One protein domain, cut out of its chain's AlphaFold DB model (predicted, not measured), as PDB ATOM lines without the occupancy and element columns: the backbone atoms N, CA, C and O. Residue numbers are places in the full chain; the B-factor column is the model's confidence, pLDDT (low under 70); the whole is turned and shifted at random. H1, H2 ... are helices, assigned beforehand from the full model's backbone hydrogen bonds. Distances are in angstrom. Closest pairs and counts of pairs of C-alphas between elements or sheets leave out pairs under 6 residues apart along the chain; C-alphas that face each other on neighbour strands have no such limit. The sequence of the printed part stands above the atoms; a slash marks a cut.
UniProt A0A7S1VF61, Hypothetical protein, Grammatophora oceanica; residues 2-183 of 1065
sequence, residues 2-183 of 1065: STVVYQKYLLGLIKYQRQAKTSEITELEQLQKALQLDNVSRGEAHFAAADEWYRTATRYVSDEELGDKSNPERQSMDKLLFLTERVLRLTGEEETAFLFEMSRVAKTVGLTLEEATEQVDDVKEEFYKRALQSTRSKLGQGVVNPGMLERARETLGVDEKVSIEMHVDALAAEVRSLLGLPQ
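Overview. This is residues 2 to 183 of the 1065 residues of the protein "Hypothetical protein" of Grammatophora oceanica (UniProt A0A7S1VF61). Two lobes make this domain: a body of five helices, H1 to H5, gathered round H4, and an arm of three helices, H6 to H8, that reaches away from it. In the body H3, H4 and H5 stand side by side at small tilts, their centres making a triangle, and H1 and H2, folded back on each other, pack over one side of H3 and H4; H6 crosses H4 and makes the length of the arm, where H7 folds back along H6 and H8 slants past its far half. The printed part has 182 residues with eight named helices, H1 to H8 in chain order, and no named strand; the class is all helix. It is compact, with a radius of gyration of the C-alphas of 17.9 A, and spans 53 by 38 by 29 A.

Arrangement. The longest helix, H6, residues 113 to 136, touches the hub, H4, residues 72 to 89, with residues 116 to 124 alone, about perpendicular at 87 degrees; the C-alphas of Phe 82 and Val 120 come closest, 5.0 A. H6 and H7, residues 146 to 156, form a hairpin at a shallow tilt of 26 degrees, closest at the C-alphas of Lys 124 and Leu 156, 5.9 A. H8, residues 160 to 179, touches H6 with residues 166 to 174 alone, at a steep tilt of 41 degrees, the same way; the C-alphas of Leu 132 and Ala 170 are closest, 6.5 A. H8 is apart from H4. H4 forms a hairpin with H3, residues 39 to 57, at 5 degrees, closest at the C-alphas of His 46 and Thr 84, 6.6 A. H4 and H5, residues 95 to 108, form another at 17 degrees, closest at the C-alphas of Leu 88 and Phe 98, 6.3 A. H1, residues 2 to 16, joins H3, H4 and H5 in a bundle, a group of helices set together, and touches H3 at a steep tilt of 41 degrees, closest at the C-alphas of Gln 7 and Ala 45, 5.0 A. H1 and H2, residues 22 to 35, form a hairpin at 18 degrees, closest at the C-alphas of Ser 2 and Leu 35, 5.8 A. Every O i to N i+4 pair is within hydrogen-bond range in H1, H3, H4 and H5, against 9 of 10 in H2, 18 of 20 in H6, 6 of 7 in H7 and 15 of 16 in H8.

Along the chain. H1 begins at C-alpha 2, (200.761, 197.468, 168.378). From first to last C-alpha H6 measures 34.8 A, H8 28.8 A, H3 26.7 A and H4 26.0 A. H8 ends at C-alpha 179, (151.046, 183.128, 146.432).

Size, cuts and confidence. The C-alphas farthest apart, of Ser 2 and Leu 179, are 56.2 A apart. The printed part has no cut; the link from H3 to H4, 14 residues, is long. Residues 137 to 142 stand free. pLDDT is under 70 at residues 64, 67, 91 to 93, 139 to 144 and 182 to 183.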
ATOM      1  N   SER A   2     201.965 198.314 168.488       82.75
ATOM      2  CA  SER A   2     200.761 197.468 168.378       82.75
ATOM      3  C   SER A   2     199.505 198.230 167.923       82.75
ATOM      4  O   SER A   2     198.843 197.805 166.985       82.75
ATOM      5  N   THR A   3     199.242 199.408 168.502       83.81
ATOM      6  CA  THR A   3     198.141 200.310 168.109       83.81
ATOM      7  C   THR A   3     198.161 200.678 166.623       83.81
ATOM      8  O   THR A   3     197.151 200.556 165.942       83.81
ATOM      9  N   VAL A   4     199.330 201.042 166.091       86.50
ATOM     10  CA  VAL A   4     199.524 201.389 164.672       86.50
ATOM     11  C   VAL A   4     199.324 200.171 163.760       86.50
ATOM     12  O   VAL A   4     198.796 200.310 162.662       86.50
ATOM     13  N   VAL A   5     199.702 198.966 164.203       88.69
ATOM     14  CA  VAL A   5     199.438 197.725 163.449       88.69
ATOM     15  C   VAL A   5     197.931 197.465 163.351       88.69
ATOM     16  O   VAL A   5     197.436 197.197 162.260       88.69
ATOM     17  N   TYR A   6     197.198 197.617 164.457       90.75
ATOM     18  CA  TYR A   6     195.738 197.487 164.490       90.75
ATOM     19  C   TYR A   6     195.045 198.549 163.619       90.75
ATOM     20  O   TYR A   6     194.247 198.203 162.753       90.75
ATOM     21  N   GLN A   7     195.426 199.826 163.761       91.12
ATOM     22  CA  GLN A   7     194.936 200.943 162.941       91.12
ATOM     23  C   GLN A   7     195.121 200.671 161.436       91.12
ATOM     24  O   GLN A   7     194.184 200.836 160.653       91.12
ATOM     25  N   LYS A   8     196.312 200.224 161.008       88.44
ATOM     26  CA  LYS A   8     196.581 199.915 159.592       88.44
ATOM     27  C   LYS A   8     195.856 198.664 159.093       88.44
ATOM     28  O   LYS A   8     195.535 198.612 157.908       88.44
ATOM     29  N   TYR A   9     195.578 197.691 159.958       89.50
ATOM     30  CA  TYR A   9     194.763 196.529 159.601       89.50
ATOM     31  C   TYR A   9     193.289 196.916 159.402       89.50
ATOM     32  O   TYR A   9     192.724 196.614 158.354       89.50
ATOM     33  N   LEU A  10     192.710 197.684 160.331       88.38
ATOM     34  CA  LEU A  10     191.353 198.232 160.236       88.38
ATOM     35  C   LEU A  10     191.162 199.092 158.972       88.38
ATOM     36  O   LEU A  10     190.244 198.853 158.189       88.38
ATOM     37  N   LEU A  11     192.089 200.019 158.703       87.19
ATOM     38  CA  LEU A  11     192.130 200.791 157.451       87.19
ATOM     39  C   LEU A  11     192.245 199.908 156.198       87.19
ATOM     40  O   LEU A  11     191.774 200.299 155.132       87.19
ATOM     41  N   GLY A  12     192.868 198.733 156.311       84.94
ATOM     42  CA  GLY A  12     192.902 197.722 155.259       84.94
ATOM     43  C   GLY A  12     191.528 197.097 155.019       84.94
ATOM     44  O   GLY A  12     191.070 197.082 153.878       84.94
ATOM     45  N   LEU A  13     190.846 196.641 156.076       85.56
ATOM     46  CA  LEU A  13     189.505 196.042 155.991       85.56
ATOM     47  C   LEU A  13     188.489 196.982 155.323       85.56
ATOM     48  O   LEU A  13     187.710 196.538 154.482       85.56
ATOM     49  N   ILE A  14     188.536 198.274 155.659       84.81
ATOM     50  CA  ILE A  14     187.652 199.314 155.105       84.81
ATOM     51  C   ILE A  14     187.951 199.585 153.620       84.81
ATOM     52  O   ILE A  14     187.027 199.768 152.828       84.81
ATOM     53  N   LYS A  15     189.234 199.599 153.224       80.19
ATOM     54  CA  LYS A  15     189.670 199.957 151.858       80.19
ATOM     55  C   LYS A  15     189.638 198.796 150.860       80.19
ATOM     56  O   LYS A  15     189.491 199.046 149.667       80.19
ATOM     57  N   TYR A  16     189.797 197.546 151.304       77.12
ATOM     58  CA  TYR A  16     189.791 196.380 150.406       77.12
ATOM     59  C   TYR A  16     188.396 195.808 150.136       77.12
ATOM     60  O   TYR A  16     188.183 195.239 149.066       77.12
ATOM     61  N   GLN A  17     187.447 195.952 151.063       74.81
ATOM     62  CA  GLN A  17     186.056 195.568 150.840       74.81
ATOM     63  C   GLN A  17     185.130 196.519 151.597       74.81
ATOM     64  O   GLN A  17     185.240 196.648 152.810       74.81
ATOM     65  N   ARG A  18     184.226 197.186 150.873       73.00
ATOM     66  CA  ARG A  18     183.410 198.289 151.407       73.00
ATOM     67  C   ARG A  18     182.243 197.808 152.270       73.00
ATOM     68  O   ARG A  18     181.994 198.374 153.319       73.00
ATOM     69  N   GLN A  19     181.621 196.689 151.900       75.94
ATOM     70  CA  GLN A  19     180.681 195.963 152.762       75.94
ATOM     71  C   GLN A  19     181.418 195.285 153.929       75.94
ATOM     72  O   GLN A  19     182.526 194.762 153.755       75.94
ATOM     73  N   ALA A  20     180.812 195.277 155.119       75.81
ATOM     74  CA  ALA A  20     181.353 194.581 156.290       75.81
ATOM     75  C   ALA A  20     181.165 193.052 156.205       75.81
ATOM     76  O   ALA A  20     180.476 192.531 155.323       75.81
ATOM     77  N   LYS A  21     181.770 192.311 157.138       80.44
ATOM     78  CA  LYS A  21     181.462 190.895 157.394       80.44
ATOM     79  C   LYS A  21     181.485 190.591 158.885       80.44
ATOM     80  O   LYS A  21     182.303 191.121 159.629       80.44
ATOM     81  N   THR A  22     180.698 189.603 159.294       74.25
ATOM     82  CA  THR A  22     180.766 189.033 160.649       74.25
ATOM     83  C   THR A  22     182.122 188.389 160.970       74.25
ATOM     84  O   THR A  22     182.511 188.370 162.136       74.25
ATOM     85  N   SER A  23     182.890 187.925 159.969       81.25
ATOM     86  CA  SER A  23     184.261 187.434 160.200       81.25
ATOM     87  C   SER A  23     185.200 188.547 160.669       81.25
ATOM     88  O   SER A  23     185.969 188.332 161.601       81.25
ATOM     89  N   GLU A  24     185.076 189.752 160.107       84.50
ATOM     90  CA  GLU A  24     185.967 190.889 160.371       84.50
ATOM     91  C   GLU A  24     185.908 191.337 161.838       84.50
ATOM     92  O   GLU A  24     186.934 191.692 162.412       84.50
ATOM     93  N   ILE A  25     184.738 191.226 162.481       83.62
ATOM     94  CA  ILE A  25     184.569 191.450 163.926       83.62
ATOM     95  C   ILE A  25     185.450 190.466 164.717       83.62
ATOM     96  O   ILE A  25     186.229 190.874 165.578       83.62
ATOM     97  N   THR A  26     185.382 189.171 164.387       83.38
ATOM     98  CA  THR A  26     186.171 188.123 165.061       83.38
ATOM     99  C   THR A  26     187.664 188.178 164.713       83.38
ATOM    100  O   THR A  26     188.498 187.801 165.534       83.38
ATOM    101  N   GLU A  27     188.024 188.673 163.524       85.81
ATOM    102  CA  GLU A  27     189.408 188.941 163.117       85.81
ATOM    103  C   GLU A  27     189.996 190.113 163.924       85.81
ATOM    104  O   GLU A  27     191.106 189.998 164.449       85.81
ATOM    105  N   LEU A  28     189.243 191.207 164.108       85.88
ATOM    106  CA  LEU A  28     189.640 192.346 164.946       85.88
ATOM    107  C   LEU A  28     189.744 191.969 166.433       85.88
ATOM    108  O   LEU A  28     190.696 192.376 167.100       85.88
ATOM    109  N   GLU A  29     188.833 191.140 166.946       84.12
ATOM    110  CA  GLU A  29     188.885 190.612 168.316       84.12
ATOM    111  C   GLU A  29     190.124 189.717 168.539       84.12
ATOM    112  O   GLU A  29     190.856 189.871 169.525       84.12
ATOM    113  N   GLN A  30     190.412 188.808 167.601       86.25
ATOM    114  CA  GLN A  30     191.625 187.983 167.628       86.25
ATOM    115  C   GLN A  30     192.891 188.840 167.537       86.25
ATOM    116  O   GLN A  30     193.857 188.582 168.259       86.25
ATOM    117  N   LEU A  31     192.886 189.887 166.706       86.81
ATOM    118  CA  LEU A  31     194.004 190.817 166.577       86.81
ATOM    119  C   LEU A  31     194.214 191.646 167.855       86.81
ATOM    120  O   LEU A  31     195.358 191.802 168.277       86.81
ATOM    121  N   GLN A  32     193.148 192.108 168.522       84.44
ATOM    122  CA  GLN A  32     193.234 192.764 169.834       84.44
ATOM    123  C   GLN A  32     193.908 191.840 170.859       84.44
ATOM    124  O   GLN A  32     194.868 192.246 171.523       84.44
ATOM    125  N   LYS A  33     193.447 190.585 170.950       85.81
ATOM    126  CA  LYS A  33     193.981 189.566 171.870       85.81
ATOM    127  C   LYS A  33     195.445 189.224 171.572       85.81
ATOM    128  O   LYS A  33     196.248 189.135 172.498       85.81
ATOM    129  N   ALA A  34     195.816 189.091 170.298       87.38
ATOM    130  CA  ALA A  34     197.189 188.814 169.871       87.38
ATOM    131  C   ALA A  34     198.151 189.996 170.108       87.38
ATOM    132  O   ALA A  34     199.324 189.783 170.411       87.38
ATOM    133  N   LEU A  35     197.663 191.234 169.986       86.62
ATOM    134  CA  LEU A  35     198.443 192.460 170.187       86.62
ATOM    135  C   LEU A  35     198.454 192.970 171.639       86.62
ATOM    136  O   LEU A  35     199.165 193.939 171.917       86.62
ATOM    137  N   GLN A  36     197.692 192.331 172.537       85.44
ATOM    138  CA  GLN A  36     197.499 192.720 173.943       85.44
ATOM    139  C   GLN A  36     197.074 194.192 174.095       85.44
ATOM    140  O   GLN A  36     197.615 194.937 174.911       85.44
ATOM    141  N   LEU A  37     196.120 194.619 173.262       82.31
ATOM    142  CA  LEU A  37     195.616 195.991 173.260       82.31
ATOM    143  C   LEU A  37     194.535 196.197 174.324       82.31
ATOM    144  O   LEU A  37     193.469 195.578 174.273       82.31
ATOM    145  N   ASP A  38     194.823 197.118 175.239       81.94
ATOM    146  CA  ASP A  38     193.858 197.688 176.174       81.94
ATOM    147  C   ASP A  38     192.780 198.508 175.441       81.94
ATOM    148  O   ASP A  38     193.008 199.040 174.348       81.94
ATOM    149  N   ASN A  39     191.608 198.627 176.056       77.94
ATOM    150  CA  ASN A  39     190.409 199.211 175.462       77.94
ATOM    151  C   ASN A  39     190.618 200.676 175.034       77.94
ATOM    152  O   ASN A  39     190.296 201.033 173.901       77.94
ATOM    153  N   VAL A  40     191.298 201.489 175.851       81.44
ATOM    154  CA  VAL A  40     191.654 202.883 175.500       81.44
ATOM    155  C   VAL A  40     192.602 202.938 174.293       81.44
ATOM    156  O   VAL A  40     192.418 203.738 173.377       81.44
ATOM    157  N   SER A  41     193.589 202.034 174.239       83.94
ATOM    158  CA  SER A  41     194.537 201.928 173.114       83.94
ATOM    159  C   SER A  41     193.867 201.471 171.811       83.94
ATOM    160  O   SER A  41     194.387 201.706 170.719       83.94
ATOM    161  N   ARG A  42     192.717 200.800 171.915       83.69
ATOM    162  CA  ARG A  42     191.887 200.354 170.792       83.69
ATOM    163  C   ARG A  42     190.931 201.454 170.320       83.69
ATOM    164  O   ARG A  42     190.841 201.660 169.113       83.69
ATOM    165  N   GLY A  43     190.293 202.191 171.233       84.56
ATOM    166  CA  GLY A  43     189.508 203.392 170.907       84.56
ATOM    167  C   GLY A  43     190.353 204.444 170.181       84.56
ATOM    168  O   GLY A  43     189.990 204.896 169.095       84.56
ATOM    169  N   GLU A  44     191.568 204.711 170.679       87.75
ATOM    170  CA  GLU A  44     192.549 205.565 169.996       87.75
ATOM    171  C   GLU A  44     192.895 205.063 168.580       87.75
ATOM    172  O   GLU A  44     193.047 205.870 167.662       87.75
ATOM    173  N   ALA A  45     192.983 203.745 168.368       88.44
ATOM    174  CA  ALA A  45     193.283 203.165 167.058       88.44
ATOM    175  C   ALA A  45     192.097 203.221 166.073       88.44
ATOM    176  O   ALA A  45     192.333 203.402 164.877       88.44
ATOM    177  N   HIS A  46     190.848 203.118 166.548       89.88
ATOM    178  CA  HIS A  46     189.642 203.368 165.741       89.88
ATOM    179  C   HIS A  46     189.526 204.853 165.368       89.88
ATOM    180  O   HIS A  46     189.400 205.176 164.191       89.88
ATOM    181  N   PHE A  47     189.707 205.768 166.327       89.69
ATOM    182  CA  PHE A  47     189.778 207.216 166.080       89.69
ATOM    183  C   PHE A  47     190.870 207.592 165.066       89.69
ATOM    184  O   PHE A  47     190.623 208.345 164.125       89.69
ATOM    185  N   ALA A  48     192.075 207.032 165.202       89.88
ATOM    186  CA  ALA A  48     193.167 207.276 164.263       89.88
ATOM    187  C   ALA A  48     192.932 206.627 162.883       89.88
ATOM    188  O   ALA A  48     193.515 207.066 161.889       89.88
ATOM    189  N   ALA A  49     192.102 205.583 162.786       88.56
ATOM    190  CA  ALA A  49     191.651 205.046 161.505       88.56
ATOM    191  C   ALA A  49     190.589 205.953 160.862       88.56
ATOM    192  O   ALA A  49     190.688 206.227 159.669       88.56
ATOM    193  N   ALA A  50     189.641 206.476 161.643       88.56
ATOM    194  CA  ALA A  50     188.618 207.407 161.176       88.56
ATOM    195  C   ALA A  50     189.223 208.715 160.640       88.56
ATOM    196  O   ALA A  50     188.951 209.091 159.504       88.56
ATOM    197  N   ASP A  51     190.138 209.338 161.389       88.94
ATOM    198  CA  ASP A  51     190.865 210.542 160.964       88.94
ATOM    199  C   ASP A  51     191.706 210.311 159.687       88.94
ATOM    200  O   ASP A  51     191.748 211.162 158.798       88.94
ATOM    201  N   GLU A  52     192.344 209.144 159.529       87.94
ATOM    202  CA  GLU A  52     193.086 208.819 158.301       87.94
ATOM    203  C   GLU A  52     192.164 208.483 157.114       87.94
ATOM    204  O   GLU A  52     192.489 208.831 155.974       87.94
ATOM    205  N   TRP A  53     191.023 207.827 157.348       88.75
ATOM    206  CA  TRP A  53     190.031 207.552 156.308       88.75
ATOM    207  C   TRP A  53     189.348 208.844 155.840       88.75
ATOM    208  O   TRP A  53     189.412 209.143 154.648       88.75
ATOM    209  N   TYR A  54     188.817 209.667 156.748       86.31
ATOM    210  CA  TYR A  54     188.097 210.903 156.418       86.31
ATOM    211  C   TYR A  54     188.984 211.897 155.653       86.31
ATOM    212  O   TYR A  54     188.595 212.407 154.601       86.31
ATOM    213  N   ARG A  55     190.249 212.067 156.074       84.88
ATOM    214  CA  ARG A  55     191.272 212.850 155.340       84.88
ATOM    215  C   ARG A  55     191.693 212.249 153.994       84.88
ATOM    216  O   ARG A  55     192.461 212.891 153.272       84.88
ATOM    217  N   THR A  56     191.293 211.015 153.689       83.12
ATOM    218  CA  THR A  56     191.485 210.371 152.382       83.12
ATOM    219  C   THR A  56     190.239 210.544 151.508       83.12
ATOM    220  O   THR A  56     190.396 210.921 150.351       83.12
ATOM    221  N   ALA A  57     189.036 210.324 152.052       79.88
ATOM    222  CA  ALA A  57     187.760 210.403 151.334       79.88
ATOM    223  C   ALA A  57     187.422 211.834 150.876       79.88
ATOM    224  O   ALA A  57     187.238 212.067 149.682       79.88
ATOM    225  N   THR A  58     187.500 212.819 151.780       75.25
ATOM    226  CA  THR A  58     187.215 214.255 151.516       75.25
ATOM    227  C   THR A  58     188.164 214.937 150.511       75.25
ATOM    228  O   THR A  58     188.047 216.127 150.228       75.25
ATOM    229  N   ARG A  59     189.130 214.203 149.942       77.81
ATOM    230  CA  ARG A  59     189.960 214.661 148.810       77.81
ATOM    231  C   ARG A  59     189.335 214.385 147.444       77.81
ATOM    232  O   ARG A  59     189.843 214.901 146.449       77.81
ATOM    233  N   TYR A  60     188.330 213.514 147.396       74.44
ATOM    234  CA  TYR A  60     187.787 212.931 146.168       74.44
ATOM    235  C   TYR A  60     186.256 212.891 146.128       74.44
ATOM    236  O   TYR A  60     185.718 212.657 145.052       74.44
ATOM    237  N   VAL A  61     185.593 213.097 147.268       76.62
ATOM    238  CA  VAL A  61     184.137 213.026 147.452       76.62
ATOM    239  C   VAL A  61     183.689 214.263 148.240       76.62
ATOM    240  O   VAL A  61     184.407 214.682 149.153       76.62
ATOM    241  N   SER A  62     182.554 214.864 147.876       75.94
ATOM    242  CA  SER A  62     181.955 215.995 148.602       75.94
ATOM    243  C   SER A  62     181.121 215.546 149.810       75.94
ATOM    244  O   SER A  62     180.738 214.383 149.920       75.94
ATOM    245  N   ASP A  63     180.795 216.477 150.712       71.75
ATOM    246  CA  ASP A  63     179.905 216.191 151.847       71.75
ATOM    247  C   ASP A  63     178.463 215.866 151.386       71.75
ATOM    248  O   ASP A  63     177.770 215.090 152.035       71.75
ATOM    249  N   GLU A  64     178.034 216.392 150.230       68.12
ATOM    250  CA  GLU A  64     176.753 216.048 149.584       68.12
ATOM    251  C   GLU A  64     176.785 214.618 149.018       68.12
ATOM    252  O   GLU A  64     175.867 213.832 149.242       68.12
ATOM    253  N   GLU A  65     177.874 214.240 148.340       70.94
ATOM    254  CA  GLU A  65     178.078 212.885 147.815       70.94
ATOM    255  C   GLU A  65     178.238 211.845 148.941       70.94
ATOM    256  O   GLU A  65     177.892 210.683 148.744       70.94
ATOM    257  N   LEU A  66     178.729 212.236 150.123       70.44
ATOM    258  CA  LEU A  66     178.758 211.393 151.330       70.44
ATOM    259  C   LEU A  66     177.368 211.182 151.962       70.44
ATOM    260  O   LEU A  66     177.227 210.308 152.821       70.44
ATOM    261  N   GLY A  67     176.345 211.934 151.544       69.56
ATOM    262  CA  GLY A  67     174.952 211.724 151.944       69.56
ATOM    263  C   GLY A  67     174.291 210.508 151.281       69.56
ATOM    264  O   GLY A  67     173.438 209.873 151.895       69.56
ATOM    265  N   ASP A  68     174.715 210.149 150.067       75.81
ATOM    266  CA  ASP A  68     174.151 209.055 149.263       75.81
ATOM    267  C   ASP A  68     174.533 207.665 149.819       75.81
ATOM    268  O   ASP A  68     175.710 207.291 149.826       75.81
ATOM    269  N   LYS A  69     173.536 206.858 150.230       72.44
ATOM    270  CA  LYS A  69     173.722 205.468 150.715       72.44
ATOM    271  C   LYS A  69     174.340 204.539 149.644       72.44
ATOM    272  O   LYS A  69     174.990 203.540 149.966       72.44
ATOM    273  N   SER A  70     174.189 204.869 148.362       73.94
ATOM    274  CA  SER A  70     174.799 204.155 147.231       73.94
ATOM    275  C   SER A  70     176.297 204.462 147.070       73.94
ATOM    276  O   SER A  70     177.031 203.683 146.448       73.94
ATOM    277  N   ASN A  71     176.795 205.563 147.653       82.12
ATOM    278  CA  ASN A  71     178.176 205.991 147.468       82.12
ATOM    279  C   ASN A  71     179.168 204.966 148.065       82.12
ATOM    280  O   ASN A  71     179.116 204.652 149.259       82.12
ATOM    281  N   PRO A  72     180.150 204.476 147.284       79.69
ATOM    282  CA  PRO A  72     181.118 203.504 147.778       79.69
ATOM    283  C   PRO A  72     181.998 203.987 148.947       79.69
ATOM    284  O   PRO A  72     182.491 203.153 149.703       79.69
ATOM    285  N   GLU A  73     182.232 205.293 149.113       81.31
ATOM    286  CA  GLU A  73     182.920 205.809 150.308       81.31
ATOM    287  C   GLU A  73     181.966 205.989 151.499       81.31
ATOM    288  O   GLU A  73     182.407 205.791 152.631       81.31
ATOM    289  N   ARG A  74     180.666 206.243 151.274       82.19
ATOM    290  CA  ARG A  74     179.656 206.211 152.346       82.19
ATOM    291  C   ARG A  74     179.594 204.816 152.972       82.19
ATOM    292  O   ARG A  74     179.884 204.682 154.153       82.19
ATOM    293  N   GLN A  75     179.470 203.772 152.153       82.50
ATOM    294  CA  GLN A  75     179.522 202.372 152.605       82.50
ATOM    295  C   GLN A  75     180.810 202.026 153.386       82.50
ATOM    296  O   GLN A  75     180.780 201.236 154.330       82.50
ATOM    297  N   SER A  76     181.954 202.628 153.030       85.50
ATOM    298  CA  SER A  76     183.202 202.503 153.803       85.50
ATOM    299  C   SER A  76     183.143 203.205 155.168       85.50
ATOM    300  O   SER A  76     183.759 202.711 156.117       85.50
ATOM    301  N   MET A  77     182.418 204.320 155.283       85.75
ATOM    302  CA  MET A  77     182.139 205.006 156.548       85.75
ATOM    303  C   MET A  77     181.195 204.184 157.428       85.75
ATOM    304  O   MET A  77     181.533 203.910 158.578       85.75
ATOM    305  N   ASP A  78     180.074 203.715 156.877       85.75
ATOM    306  CA  ASP A  78     179.080 202.926 157.613       85.75
ATOM    307  C   ASP A  78     179.718 201.625 158.143       85.75
ATOM    308  O   ASP A  78     179.573 201.267 159.314       85.75
ATOM    309  N   LYS A  79     180.568 200.970 157.331       87.56
ATOM    310  CA  LYS A  79     181.409 199.837 157.761       87.56
ATOM    311  C   LYS A  79     182.372 200.192 158.897       87.56
ATOM    312  O   LYS A  79     182.549 199.383 159.809       87.56
ATOM    313  N   LEU A  80     183.040 201.347 158.839       88.44
ATOM    314  CA  LEU A  80     183.946 201.804 159.900       88.44
ATOM    315  C   LEU A  80     183.180 202.013 161.214       88.44
ATOM    316  O   LEU A  80     183.626 201.528 162.257       88.44
ATOM    317  N   LEU A  81     182.032 202.691 161.164       88.69
ATOM    318  CA  LEU A  81     181.177 202.936 162.327       88.69
ATOM    319  C   LEU A  81     180.650 201.616 162.909       88.69
ATOM    320  O   LEU A  81     180.779 201.387 164.112       88.69
ATOM    321  N   PHE A  82     180.179 200.695 162.062       89.00
ATOM    322  CA  PHE A  82     179.701 199.371 162.473       89.00
ATOM    323  C   PHE A  82     180.807 198.545 163.143       89.00
ATOM    324  O   PHE A  82     180.627 198.038 164.250       89.00
ATOM    325  N   LEU A  83     181.994 198.450 162.529       87.88
ATOM    326  CA  LEU A  83     183.131 197.735 163.125       87.88
ATOM    327  C   LEU A  83     183.647 198.411 164.409       87.88
ATOM    328  O   LEU A  83     184.206 197.722 165.264       87.88
ATOM    329  N   THR A  84     183.445 199.721 164.573       88.19
ATOM    330  CA  THR A  84     183.725 200.433 165.830       88.19
ATOM    331  C   THR A  84     182.708 200.047 166.909       88.19
ATOM    332  O   THR A  84     183.113 199.567 167.968       88.19
ATOM    333  N   GLU A  85     181.401 200.168 166.638       87.56
ATOM    334  CA  GLU A  85     180.329 199.867 167.603       87.56
ATOM    335  C   GLU A  85     180.416 198.429 168.121       87.56
ATOM    336  O   GLU A  85     180.492 198.216 169.338       87.56
ATOM    337  N   ARG A  86     180.496 197.453 167.200       86.12
ATOM    338  CA  ARG A  86     180.508 196.027 167.555       86.12
ATOM    339  C   ARG A  86     181.697 195.691 168.446       86.12
ATOM    340  O   ARG A  86     181.539 195.013 169.459       86.12
ATOM    341  N   VAL A  87     182.893 196.160 168.082       83.56
ATOM    342  CA  VAL A  87     184.134 195.818 168.790       83.56
ATOM    343  C   VAL A  87     184.194 196.468 170.175       83.56
ATOM    344  O   VAL A  87     184.656 195.815 171.112       83.56
ATOM    345  N   LEU A  88     183.705 197.703 170.339       81.88
ATOM    346  CA  LEU A  88     183.629 198.346 171.656       81.88
ATOM    347  C   LEU A  88     182.627 197.622 172.576       81.88
ATOM    348  O   LEU A  88     182.988 197.218 173.688       81.88
ATOM    349  N   ARG A  89     181.400 197.359 172.093       79.94
ATOM    350  CA  ARG A  89     180.338 196.714 172.891       79.94
ATOM    351  C   ARG A  89     180.650 195.263 173.276       79.94
ATOM    352  O   ARG A  89     180.447 194.896 174.432       79.94
ATOM    353  N   LEU A  90     181.188 194.445 172.365       73.44
ATOM    354  CA  LEU A  90     181.434 193.007 172.609       73.44
ATOM    355  C   LEU A  90     182.444 192.706 173.733       73.44
ATOM    356  O   LEU A  90     182.499 191.581 174.224       73.44
ATOM    357  N   THR A  91     183.236 193.690 174.163       63.12
ATOM    358  CA  THR A  91     184.205 193.543 175.264       63.12
ATOM    359  C   THR A  91     183.693 193.937 176.649       63.12
ATOM    360  O   THR A  91     184.456 193.825 177.605       63.12
ATOM    361  N   GLY A  92     182.438 194.382 176.784       62.38
ATOM    362  CA  GLY A  92     181.871 194.754 178.087       62.38
ATOM    363  C   GLY A  92     182.532 195.985 178.717       62.38
ATOM    364  O   GLY A  92     182.846 195.980 179.906       62.38
ATOM    365  N   GLU A  93     182.789 197.021 177.913       65.31
ATOM    366  CA  GLU A  93     183.164 198.345 178.426       65.31
ATOM    367  C   GLU A  93     182.021 198.964 179.248       65.31
ATOM    368  O   GLU A  93     180.848 198.662 179.019       65.31
ATOM    369  N   GLU A  94     182.345 199.867 180.181       73.69
ATOM    370  CA  GLU A  94     181.318 200.725 180.779       73.69
ATOM    371  C   GLU A  94     180.673 201.593 179.688       73.69
ATOM    372  O   GLU A  94     181.355 202.140 178.819       73.69
ATOM    373  N   GLU A  95     179.352 201.754 179.755       74.88
ATOM    374  CA  GLU A  95     178.551 202.497 178.773       74.88
ATOM    375  C   GLU A  95     179.060 203.936 178.558       74.88
ATOM    376  O   GLU A  95     179.084 204.446 177.441       74.88
ATOM    377  N   THR A  96     179.586 204.556 179.616       76.12
ATOM    378  CA  THR A  96     180.250 205.868 179.604       76.12
ATOM    379  C   THR A  96     181.500 205.915 178.715       76.12
ATOM    380  O   THR A  96     181.732 206.922 178.044       76.12
ATOM    381  N   ALA A  97     182.298 204.843 178.682       78.44
ATOM    382  CA  ALA A  97     183.499 204.733 177.855       78.44
ATOM    383  C   ALA A  97     183.144 204.465 176.384       78.44
ATOM    384  O   ALA A  97     183.695 205.120 175.495       78.44
ATOM    385  N   PHE A  98     182.155 203.594 176.145       83.56
ATOM    386  CA  PHE A  98     181.585 203.355 174.817       83.56
ATOM    387  C   PHE A  98     181.072 204.661 174.185       83.56
ATOM    388  O   PHE A  98     181.487 205.022 173.083       83.56
ATOM    389  N   LEU A  99     180.225 205.412 174.903       84.44
ATOM    390  CA  LEU A  99     179.678 206.691 174.434       84.44
ATOM    391  C   LEU A  99     180.784 207.726 174.169       84.44
ATOM    392  O   LEU A  99     180.705 208.488 173.202       84.44
ATOM    393  N   PHE A 100     181.839 207.749 174.992       85.62
ATOM    394  CA  PHE A 100     182.973 208.650 174.799       85.62
ATOM    395  C   PHE A 100     183.719 208.367 173.487       85.62
ATOM    396  O   PHE A 100     183.768 209.252 172.628       85.62
ATOM    397  N   GLU A 101     184.252 207.153 173.297       84.06
ATOM    398  CA  GLU A 101     185.045 206.821 172.102       84.06
ATOM    399  C   GLU A 101     184.184 206.753 170.826       84.06
ATOM    400  O   GLU A 101     184.620 207.236 169.780       84.06
ATOM    401  N   MET A 102     182.931 206.280 170.892       87.38
ATOM    402  CA  MET A 102     182.029 206.308 169.731       87.38
ATOM    403  C   MET A 102     181.700 207.749 169.312       87.38
ATOM    404  O   MET A 102     181.818 208.089 168.135       87.38
ATOM    405  N   SER A 103     181.396 208.652 170.259       87.50
ATOM    406  CA  SER A 103     181.152 210.066 169.917       87.50
ATOM    407  C   SER A 103     182.402 210.775 169.387       87.50
ATOM    408  O   SER A 103     182.292 211.761 168.660       87.50
ATOM    409  N   ARG A 104     183.596 210.299 169.759       89.00
ATOM    410  CA  ARG A 104     184.887 210.802 169.282       89.00
ATOM    411  C   ARG A 104     185.157 210.355 167.840       89.00
ATOM    412  O   ARG A 104     185.672 211.158 167.066       89.00
ATOM    413  N   VAL A 105     184.775 209.128 167.474       87.50
ATOM    414  CA  VAL A 105     184.837 208.608 166.095       87.50
ATOM    415  C   VAL A 105     183.797 209.287 165.197       87.50
ATOM    416  O   VAL A 105     184.168 209.806 164.144       87.50
ATOM    417  N   ALA A 106     182.537 209.397 165.633       88.62
ATOM    418  CA  ALA A 106     181.477 210.094 164.890       88.62
ATOM    419  C   ALA A 106     181.880 211.537 164.518       88.62
ATOM    420  O   ALA A 106     181.875 211.920 163.347       88.62
ATOM    421  N   LYS A 107     182.397 212.300 165.494       89.00
ATOM    422  CA  LYS A 107     182.885 213.675 165.283       89.00
ATOM    423  C   LYS A 107     184.072 213.781 164.318       89.00
ATOM    424  O   LYS A 107     184.276 214.856 163.761       89.00
ATOM    425  N   THR A 108     184.861 212.721 164.105       86.50
ATOM    426  CA  THR A 108     185.933 212.736 163.084       86.50
ATOM    427  C   THR A 108     185.447 212.510 161.660       86.50
ATOM    428  O   THR A 108     186.189 212.839 160.739       86.50
ATOM    429  N   VAL A 109     184.230 211.990 161.472       83.88
ATOM    430  CA  VAL A 109     183.609 211.810 160.149       83.88
ATOM    431  C   VAL A 109     182.500 212.832 159.857       83.88
ATOM    432  O   VAL A 109     181.836 212.740 158.836       83.88
ATOM    433  N   GLY A 110     182.329 213.831 160.732       82.69
ATOM    434  CA  GLY A 110     181.369 214.930 160.569       82.69
ATOM    435  C   GLY A 110     179.994 214.706 161.209       82.69
ATOM    436  O   GLY A 110     179.170 215.613 161.165       82.69
ATOM    437  N   LEU A 111     179.762 213.551 161.839       86.56
ATOM    438  CA  LEU A 111     178.458 213.145 162.373       86.56
ATOM    439  C   LEU A 111     178.292 213.453 163.868       86.56
ATOM    440  O   LEU A 111     179.254 213.466 164.652       86.56
ATOM    441  N   THR A 112     177.039 213.617 164.289       89.00
ATOM    442  CA  THR A 112     176.621 213.463 165.687       89.00
ATOM    443  C   THR A 112     176.694 211.996 166.124       89.00
ATOM    444  O   THR A 112     176.901 211.085 165.325       89.00
ATOM    445  N   LEU A 113     176.542 211.745 167.430       86.19
ATOM    446  CA  LEU A 113     176.485 210.373 167.942       86.19
ATOM    447  C   LEU A 113     175.210 209.642 167.490       86.19
ATOM    448  O   LEU A 113     175.275 208.442 167.261       86.19
ATOM    449  N   GLU A 114     174.094 210.361 167.362       86.38
ATOM    450  CA  GLU A 114     172.768 209.809 167.058       86.38
ATOM    451  C   GLU A 114     172.701 209.335 165.597       86.38
ATOM    452  O   GLU A 114     172.476 208.147 165.359       86.38
ATOM    453  N   GLU A 115     173.066 210.200 164.640       86.50
ATOM    454  CA  GLU A 115     173.206 209.849 163.212       86.50
ATOM    455  C   GLU A 115     174.206 208.695 163.001       86.50
ATOM    456  O   GLU A 115     174.019 207.836 162.143       86.50
ATOM    457  N   ALA A 116     175.285 208.650 163.793       85.00
ATOM    458  CA  ALA A 116     176.286 207.587 163.712       85.00
ATOM    459  C   ALA A 116     175.834 206.259 164.346       85.00
ATOM    460  O   ALA A 116     176.415 205.223 164.028       85.00
ATOM    461  N   THR A 117     174.835 206.257 165.237       85.31
ATOM    462  CA  THR A 117     174.176 205.021 165.697       85.31
ATOM    463  C   THR A 117     173.109 204.550 164.716       85.31
ATOM    464  O   THR A 117     173.093 203.370 164.386       85.31
ATOM    465  N   GLU A 118     172.316 205.465 164.162       86.06
ATOM    466  CA  GLU A 118     171.312 205.188 163.124       86.06
ATOM    467  C   GLU A 118     171.946 204.507 161.897       86.06
ATOM    468  O   GLU A 118     171.531 203.425 161.497       86.06
ATOM    469  N   GLN A 119     173.062 205.046 161.390       86.31
ATOM    470  CA  GLN A 119     173.836 204.451 160.286       86.31
ATOM    471  C   GLN A 119     174.450 203.081 160.617       86.31
ATOM    472  O   GLN A 119     174.720 202.275 159.727       86.31
ATOM    473  N   VAL A 120     174.700 202.801 161.898       86.12
ATOM    474  CA  VAL A 120     175.172 201.485 162.347       86.12
ATOM    475  C   VAL A 120     174.027 200.482 162.400       86.12
ATOM    476  O   VAL A 120     174.245 199.309 162.093       86.12
ATOM    477  N   ASP A 121     172.829 200.930 162.763       84.62
ATOM    478  CA  ASP A 121     171.640 200.093 162.855       84.62
ATOM    479  C   ASP A 121     171.083 199.764 161.450       84.62
ATOM    480  O   ASP A 121     170.875 198.583 161.174       84.62
ATOM    481  N   ASP A 122     171.080 200.721 160.508       84.50
ATOM    482  CA  ASP A 122     170.929 200.519 159.045       84.50
ATOM    483  C   ASP A 122     171.748 199.300 158.547       84.50
ATOM    484  O   ASP A 122     171.253 198.376 157.892       84.50
ATOM    485  N   VAL A 123     173.042 199.267 158.900       85.06
ATOM    486  CA  VAL A 123     173.971 198.198 158.496       85.06
ATOM    487  C   VAL A 123     173.652 196.872 159.193       85.06
ATOM    488  O   VAL A 123     173.751 195.811 158.569       85.06
ATOM    489  N   LYS A 124     173.269 196.888 160.477       85.19
ATOM    490  CA  LYS A 124     172.846 195.671 161.194       85.19
ATOM    491  C   LYS A 124     171.614 195.054 160.545       85.19
ATOM    492  O   LYS A 124     171.584 193.833 160.357       85.19
ATOM    493  N   GLU A 125     170.640 195.882 160.181       84.19
ATOM    494  CA  GLU A 125     169.413 195.451 159.527       84.19
ATOM    495  C   GLU A 125     169.691 194.861 158.146       84.19
ATOM    496  O   GLU A 125     169.243 193.749 157.875       84.19
ATOM    497  N   GLU A 126     170.526 195.487 157.309       83.56
ATOM    498  CA  GLU A 126     170.963 194.871 156.048       83.56
ATOM    499  C   GLU A 126     171.539 193.454 156.251       83.56
ATOM    500  O   GLU A 126     171.238 192.526 155.489       83.56
ATOM    501  N   PHE A 127     172.390 193.256 157.268       81.94
ATOM    502  CA  PHE A 127     172.950 191.932 157.559       81.94
ATOM    503  C   PHE A 127     171.902 190.943 158.067       81.94
ATOM    504  O   PHE A 127     171.993 189.756 157.731       81.94
ATOM    505  N   TYR A 128     170.903 191.399 158.822       84.19
ATOM    506  CA  TYR A 128     169.837 190.537 159.317       84.19
ATOM    507  C   TYR A 128     168.805 190.204 158.224       84.19
ATOM    508  O   TYR A 128     168.509 189.023 158.039       84.19
ATOM    509  N   LYS A 129     168.398 191.164 157.375       83.38
ATOM    510  CA  LYS A 129     167.624 190.928 156.134       83.38
ATOM    511  C   LYS A 129     168.304 189.859 155.266       83.38
ATOM    512  O   LYS A 129     167.676 188.870 154.886       83.38
ATOM    513  N   ARG A 130     169.620 189.972 155.028       81.25
ATOM    514  CA  ARG A 130     170.413 188.966 154.281       81.25
ATOM    515  C   ARG A 130     170.487 187.606 154.989       81.25
ATOM    516  O   ARG A 130     170.470 186.568 154.322       81.25
ATOM    517  N   ALA A 131     170.549 187.577 156.321       80.38
ATOM    518  CA  ALA A 131     170.499 186.333 157.090       80.38
ATOM    519  C   ALA A 131     169.134 185.636 156.956       80.38
ATOM    520  O   ALA A 131     169.097 184.430 156.713       80.38
ATOM    521  N   LEU A 132     168.031 186.388 157.019       82.50
ATOM    522  CA  LEU A 132     166.656 185.893 156.888       82.50
ATOM    523  C   LEU A 132     166.331 185.431 155.454       82.50
ATOM    524  O   LEU A 132     165.768 184.357 155.249       82.50
ATOM    525  N   GLN A 133     166.804 186.146 154.429       82.44
ATOM    526  CA  GLN A 133     166.796 185.645 153.046       82.44
ATOM    527  C   GLN A 133     167.587 184.326 152.920       82.44
ATOM    528  O   GLN A 133     167.179 183.400 152.206       82.44
ATOM    529  N   SER A 134     168.695 184.185 153.659       80.81
ATOM    530  CA  SER A 134     169.449 182.932 153.721       80.81
ATOM    531  C   SER A 134     168.773 181.826 154.548       80.81
ATOM    532  O   SER A 134     169.137 180.667 154.332       80.81
ATOM    533  N   THR A 135     167.861 182.107 155.483       80.00
ATOM    534  CA  THR A 135     167.110 181.049 156.181       80.00
ATOM    535  C   THR A 135     165.965 180.548 155.313       80.00
ATOM    536  O   THR A 135     165.881 179.342 155.081       80.00
ATOM    537  N   ARG A 136     165.183 181.458 154.715       77.69
ATOM    538  CA  ARG A 136     164.114 181.147 153.746       77.69
ATOM    539  C   ARG A 136     164.603 180.271 152.589       77.69
ATOM    540  O   ARG A 136     164.024 179.228 152.301       77.69
ATOM    541  N   SER A 137     165.733 180.626 151.974       78.19
ATOM    542  CA  SER A 137     166.326 179.858 150.860       78.19
ATOM    543  C   SER A 137     166.962 178.509 151.254       78.19
ATOM    544  O   SER A 137     167.308 177.721 150.373       78.19
ATOM    545  N   LYS A 138     167.106 178.216 152.556       77.38
ATOM    546  CA  LYS A 138     167.635 176.942 153.095       77.38
ATOM    547  C   LYS A 138     166.586 176.130 153.866       77.38
ATOM    548  O   LYS A 138     166.911 175.073 154.415       77.38
ATOM    549  N   LEU A 139     165.342 176.602 153.905       68.75
ATOM    550  CA  LEU A 139     164.211 175.903 154.505       68.75
ATOM    551  C   LEU A 139     163.985 174.549 153.798       68.75
ATOM    552  O   LEU A 139     164.335 174.384 152.628       68.75
ATOM    553  N   GLY A 140     163.511 173.536 154.527       62.91
ATOM    554  CA  GLY A 140     163.438 172.151 154.040       62.91
ATOM    555  C   GLY A 140     164.782 171.405 153.897       62.91
ATOM    556  O   GLY A 140     164.775 170.191 153.710       62.91
ATOM    557  N   GLN A 141     165.949 172.059 154.026       68.69
ATOM    558  CA  GLN A 141     167.255 171.363 154.031       68.69
ATOM    559  C   GLN A 141     167.679 170.858 155.425       68.69
ATOM    560  O   GLN A 141     168.697 170.180 155.547       68.69
ATOM    561  N   GLY A 142     166.948 171.214 156.491       60.81
ATOM    562  CA  GLY A 142     167.274 170.842 157.878       60.81
ATOM    563  C   GLY A 142     168.545 171.495 158.448       60.81
ATOM    564  O   GLY A 142     169.037 171.078 159.494       60.81
ATOM    565  N   VAL A 143     169.102 172.499 157.761       63.25
ATOM    566  CA  VAL A 143     170.364 173.172 158.136       63.25
ATOM    567  C   VAL A 143     170.142 174.326 159.124       63.25
ATOM    568  O   VAL A 143     171.059 174.689 159.855       63.25
ATOM    569  N   VAL A 144     168.942 174.912 159.148       67.25
ATOM    570  CA  VAL A 144     168.616 176.129 159.905       67.25
ATOM    571  C   VAL A 144     167.848 175.779 161.180       67.25
ATOM    572  O   VAL A 144     166.900 175.006 161.133       67.25
ATOM    573  N   ASN A 145     168.233 176.388 162.304       76.12
ATOM    574  CA  ASN A 145     167.555 176.295 163.601       76.12
ATOM    575  C   ASN A 145     167.410 177.706 164.210       76.12
ATOM    576  O   ASN A 145     168.278 178.541 163.939       76.12
ATOM    577  N   PRO A 146     166.415 177.974 165.083       78.25
ATOM    578  CA  PRO A 146     166.238 179.284 165.733       78.25
ATOM    579  C   PRO A 146     167.501 179.747 166.476       78.25
ATOM    580  O   PRO A 146     167.953 180.874 166.296       78.25
ATOM    581  N   GLY A 147     168.188 178.832 167.170       77.44
ATOM    582  CA  GLY A 147     169.488 179.085 167.807       77.44
ATOM    583  C   GLY A 147     170.658 179.374 166.847       77.44
ATOM    584  O   GLY A 147     171.812 179.363 167.274       77.44
ATOM    585  N   MET A 148     170.432 179.553 165.538       78.44
ATOM    586  CA  MET A 148     171.375 180.210 164.614       78.44
ATOM    587  C   MET A 148     171.033 181.689 164.394       78.44
ATOM    588  O   MET A 148     171.954 182.493 164.282       78.44
ATOM    589  N   LEU A 149     169.743 182.042 164.357       80.38
ATOM    590  CA  LEU A 149     169.268 183.427 164.274       80.38
ATOM    591  C   LEU A 149     169.543 184.183 165.578       80.38
ATOM    592  O   LEU A 149     170.026 185.305 165.536       80.38
ATOM    593  N   GLU A 150     169.375 183.519 166.723       81.75
ATOM    594  CA  GLU A 150     169.791 184.004 168.049       81.75
ATOM    595  C   GLU A 150     171.276 184.422 168.061       81.75
ATOM    596  O   GLU A 150     171.600 185.586 168.283       81.75
ATOM    597  N   ARG A 151     172.187 183.519 167.667       80.50
ATOM    598  CA  ARG A 151     173.625 183.830 167.537       80.50
ATOM    599  C   ARG A 151     173.930 184.899 166.483       80.50
ATOM    600  O   ARG A 151     174.934 185.602 166.606       80.50
ATOM    601  N   ALA A 152     173.102 185.038 165.445       79.50
ATOM    602  CA  ALA A 152     173.232 186.124 164.477       79.50
ATOM    603  C   ALA A 152     172.838 187.477 165.100       79.50
ATOM    604  O   ALA A 152     173.601 188.431 164.952       79.50
ATOM    605  N   ARG A 153     171.736 187.542 165.866       83.12
ATOM    606  CA  ARG A 153     171.343 188.717 166.666       83.12
ATOM    607  C   ARG A 153     172.434 189.104 167.661       83.12
ATOM    608  O   ARG A 153     172.842 190.258 167.661       83.12
ATOM    609  N   GLU A 154     172.972 188.156 168.433       82.06
ATOM    610  CA  GLU A 154     174.093 188.398 169.363       82.06
ATOM    611  C   GLU A 154     175.326 188.975 168.644       82.06
ATOM    612  O   GLU A 154     175.929 189.956 169.088       82.06
ATOM    613  N   THR A 155     175.698 188.389 167.499       80.94
ATOM    614  CA  THR A 155     176.880 188.807 166.728       80.94
ATOM    615  C   THR A 155     176.702 190.211 166.141       80.94
ATOM    616  O   THR A 155     177.624 191.026 166.220       80.94
ATOM    617  N   LEU A 156     175.524 190.520 165.593       82.12
ATOM    618  CA  LEU A 156     175.213 191.803 164.947       82.12
ATOM    619  C   LEU A 156     174.779 192.900 165.934       82.12
ATOM    620  O   LEU A 156     174.972 194.074 165.647       82.12
ATOM    621  N   GLY A 157     174.254 192.552 167.109       79.56
ATOM    622  CA  GLY A 157     173.717 193.518 168.072       79.56
ATOM    623  C   GLY A 157     172.371 194.118 167.658       79.56
ATOM    624  O   GLY A 157     172.158 195.307 167.892       79.56
ATOM    625  N   VAL A 158     171.508 193.315 167.022       84.69
ATOM    626  CA  VAL A 158     170.110 193.663 166.693       84.69
ATOM    627  C   VAL A 158     169.244 193.461 167.941       84.69
ATOM    628  O   VAL A 158     169.347 192.411 168.585       84.69
ATOM    629  N   ASP A 159     168.406 194.446 168.282       83.69
ATOM    630  CA  ASP A 159     167.484 194.347 169.423       83.69
ATOM    631  C   ASP A 159     166.413 193.259 169.217       83.69
ATOM    632  O   ASP A 159     166.099 192.858 168.096       83.69
ATOM    633  N   GLU A 160     165.826 192.785 170.314       81.25
ATOM    634  CA  GLU A 160     164.734 191.815 170.283       81.25
ATOM    635  C   GLU A 160     163.542 192.308 169.455       81.25
ATOM    636  O   GLU A 160     163.057 191.554 168.613       81.25
ATOM    637  N   LYS A 161     163.109 193.563 169.637       82.62
ATOM    638  CA  LYS A 161     161.908 194.105 168.978       82.62
ATOM    639  C   LYS A 161     162.079 194.185 167.467       82.62
ATOM    640  O   LYS A 161     161.337 193.527 166.745       82.62
ATOM    641  N   VAL A 162     163.146 194.861 167.035       84.06
ATOM    642  CA  VAL A 162     163.540 194.971 165.624       84.06
ATOM    643  C   VAL A 162     163.674 193.579 165.007       84.06
ATOM    644  O   VAL A 162     163.168 193.324 163.922       84.06
ATOM    645  N   SER A 163     164.264 192.610 165.720       84.00
ATOM    646  CA  SER A 163     164.361 191.246 165.189       84.00
ATOM    647  C   SER A 163     163.007 190.554 164.989       84.00
ATOM    648  O   SER A 163     162.892 189.753 164.069       84.00
ATOM    649  N   ILE A 164     161.997 190.843 165.820       83.88
ATOM    650  CA  ILE A 164     160.643 190.284 165.696       83.88
ATOM    651  C   ILE A 164     159.911 190.937 164.520       83.88
ATOM    652  O   ILE A 164     159.329 190.222 163.712       83.88
ATOM    653  N   GLU A 165     160.002 192.259 164.382       84.06
ATOM    654  CA  GLU A 165     159.451 193.016 163.248       84.06
ATOM    655  C   GLU A 165     160.035 192.480 161.924       84.06
ATOM    656  O   GLU A 165     159.304 191.976 161.074       84.06
ATOM    657  N   MET A 166     161.363 192.369 161.827       83.50
ATOM    658  CA  MET A 166     162.044 191.782 160.665       83.50
ATOM    659  C   MET A 166     161.733 190.291 160.430       83.50
ATOM    660  O   MET A 166     161.882 189.791 159.312       83.50
ATOM    661  N   HIS A 167     161.350 189.536 161.466       86.88
ATOM    662  CA  HIS A 167     160.877 188.159 161.301       86.88
ATOM    663  C   HIS A 167     159.486 188.131 160.657       86.88
ATOM    664  O   HIS A 167     159.252 187.291 159.786       86.88
ATOM    665  N   VAL A 168     158.597 189.046 161.049       84.62
ATOM    666  CA  VAL A 168     157.277 189.219 160.434       84.62
ATOM    667  C   VAL A 168     157.434 189.631 158.965       84.62
ATOM    668  O   VAL A 168     156.936 188.910 158.105       84.62
ATOM    669  N   ASP A 169     158.267 190.629 158.645       83.62
ATOM    670  CA  ASP A 169     158.589 191.013 157.254       83.62
ATOM    671  C   ASP A 169     159.083 189.820 156.414       83.62
ATOM    672  O   ASP A 169     158.695 189.608 155.259       83.62
ATOM    673  N   ALA A 170     159.968 189.003 156.997       83.25
ATOM    674  CA  ALA A 170     160.514 187.826 156.335       83.25
ATOM    675  C   ALA A 170     159.456 186.736 156.097       83.25
ATOM    676  O   ALA A 170     159.591 185.980 155.126       83.25
ATOM    677  N   LEU A 171     158.424 186.660 156.943       84.12
ATOM    678  CA  LEU A 171     157.272 185.777 156.777       84.12
ATOM    679  C   LEU A 171     156.296 186.327 155.725       84.12
ATOM    680  O   LEU A 171     155.980 185.598 154.785       84.12
ATOM    681  N   ALA A 172     155.915 187.605 155.806       81.88
ATOM    682  CA  ALA A 172     155.069 188.309 154.836       81.88
ATOM    683  C   ALA A 172     155.611 188.159 153.403       81.88
ATOM    684  O   ALA A 172     154.938 187.691 152.478       81.88
ATOM    685  N   ALA A 173     156.904 188.438 153.225       80.75
ATOM    686  CA  ALA A 173     157.581 188.304 151.942       80.75
ATOM    687  C   ALA A 173     157.780 186.838 151.491       80.75
ATOM    688  O   ALA A 173     158.142 186.608 150.331       80.75
ATOM    689  N   GLU A 174     157.577 185.836 152.358       80.62
ATOM    690  CA  GLU A 174     157.458 184.418 151.978       80.62
ATOM    691  C   GLU A 174     156.018 184.065 151.579       80.62
ATOM    692  O   GLU A 174     155.841 183.409 150.556       80.62
ATOM    693  N   VAL A 175     155.000 184.551 152.304       82.12
ATOM    694  CA  VAL A 175     153.575 184.407 151.947       82.12
ATOM    695  C   VAL A 175     153.327 184.946 150.534       82.12
ATOM    696  O   VAL A 175     152.875 184.194 149.668       82.12
ATOM    697  N   ARG A 176     153.757 186.184 150.250       79.56
ATOM    698  CA  ARG A 176     153.743 186.804 148.907       79.56
ATOM    699  C   ARG A 176     154.417 185.925 147.850       79.56
ATOM    700  O   ARG A 176     153.832 185.615 146.810       79.56
ATOM    701  N   SER A 177     155.625 185.441 148.153       80.56
ATOM    702  CA  SER A 177     156.408 184.586 147.252       80.56
ATOM    703  C   SER A 177     155.804 183.191 147.025       80.56
ATOM    704  O   SER A 177     156.168 182.547 146.039       80.56
ATOM    705  N   LEU A 178     154.931 182.705 147.915       79.38
ATOM    706  CA  LEU A 178     154.228 181.421 147.794       79.38
ATOM    707  C   LEU A 178     152.825 181.559 147.181       79.38
ATOM    708  O   LEU A 178     152.318 180.578 146.636       79.38
ATOM    709  N   LEU A 179     152.228 182.755 147.221       74.88
ATOM    710  CA  LEU A 179     151.046 183.128 146.432       74.88
ATOM    711  C   LEU A 179     151.384 183.364 144.952       74.88
ATOM    712  O   LEU A 179     150.550 183.102 144.084       74.88
ATOM    713  N   GLY A 180     152.602 183.844 144.673       71.44
ATOM    714  CA  GLY A 180     153.061 184.246 143.339       71.44
ATOM    715  C   GLY A 180     152.995 185.756 143.082       71.44
ATOM    716  O   GLY A 180     153.116 186.179 141.934       71.44
ATOM    717  N   LEU A 181     152.808 186.562 144.131       71.38
ATOM    718  CA  LEU A 181     152.853 188.021 144.054       71.38
ATOM    719  C   LEU A 181     154.300 188.512 143.842       71.38
ATOM    720  O   LEU A 181     155.243 187.860 144.310       71.38
ATOM    721  N   PRO A 182     154.506 189.653 143.155       65.81
ATOM    722  CA  PRO A 182     155.809 190.304 143.134       65.81
ATOM    723  C   PRO A 182     156.226 190.680 144.562       65.81
ATOM    724  O   PRO A 182     155.392 191.015 145.401       65.81
ATOM    725  N   GLN A 183     157.527 190.638 144.843       58.69
ATOM    726  CA  GLN A 183     158.046 191.244 146.069       58.69
ATOM    727  C   GLN A 183     157.929 192.764 145.940       58.69
ATOM    728  O   GLN A 183     158.293 193.314 144.896       58.69
TER     729      GLN A 183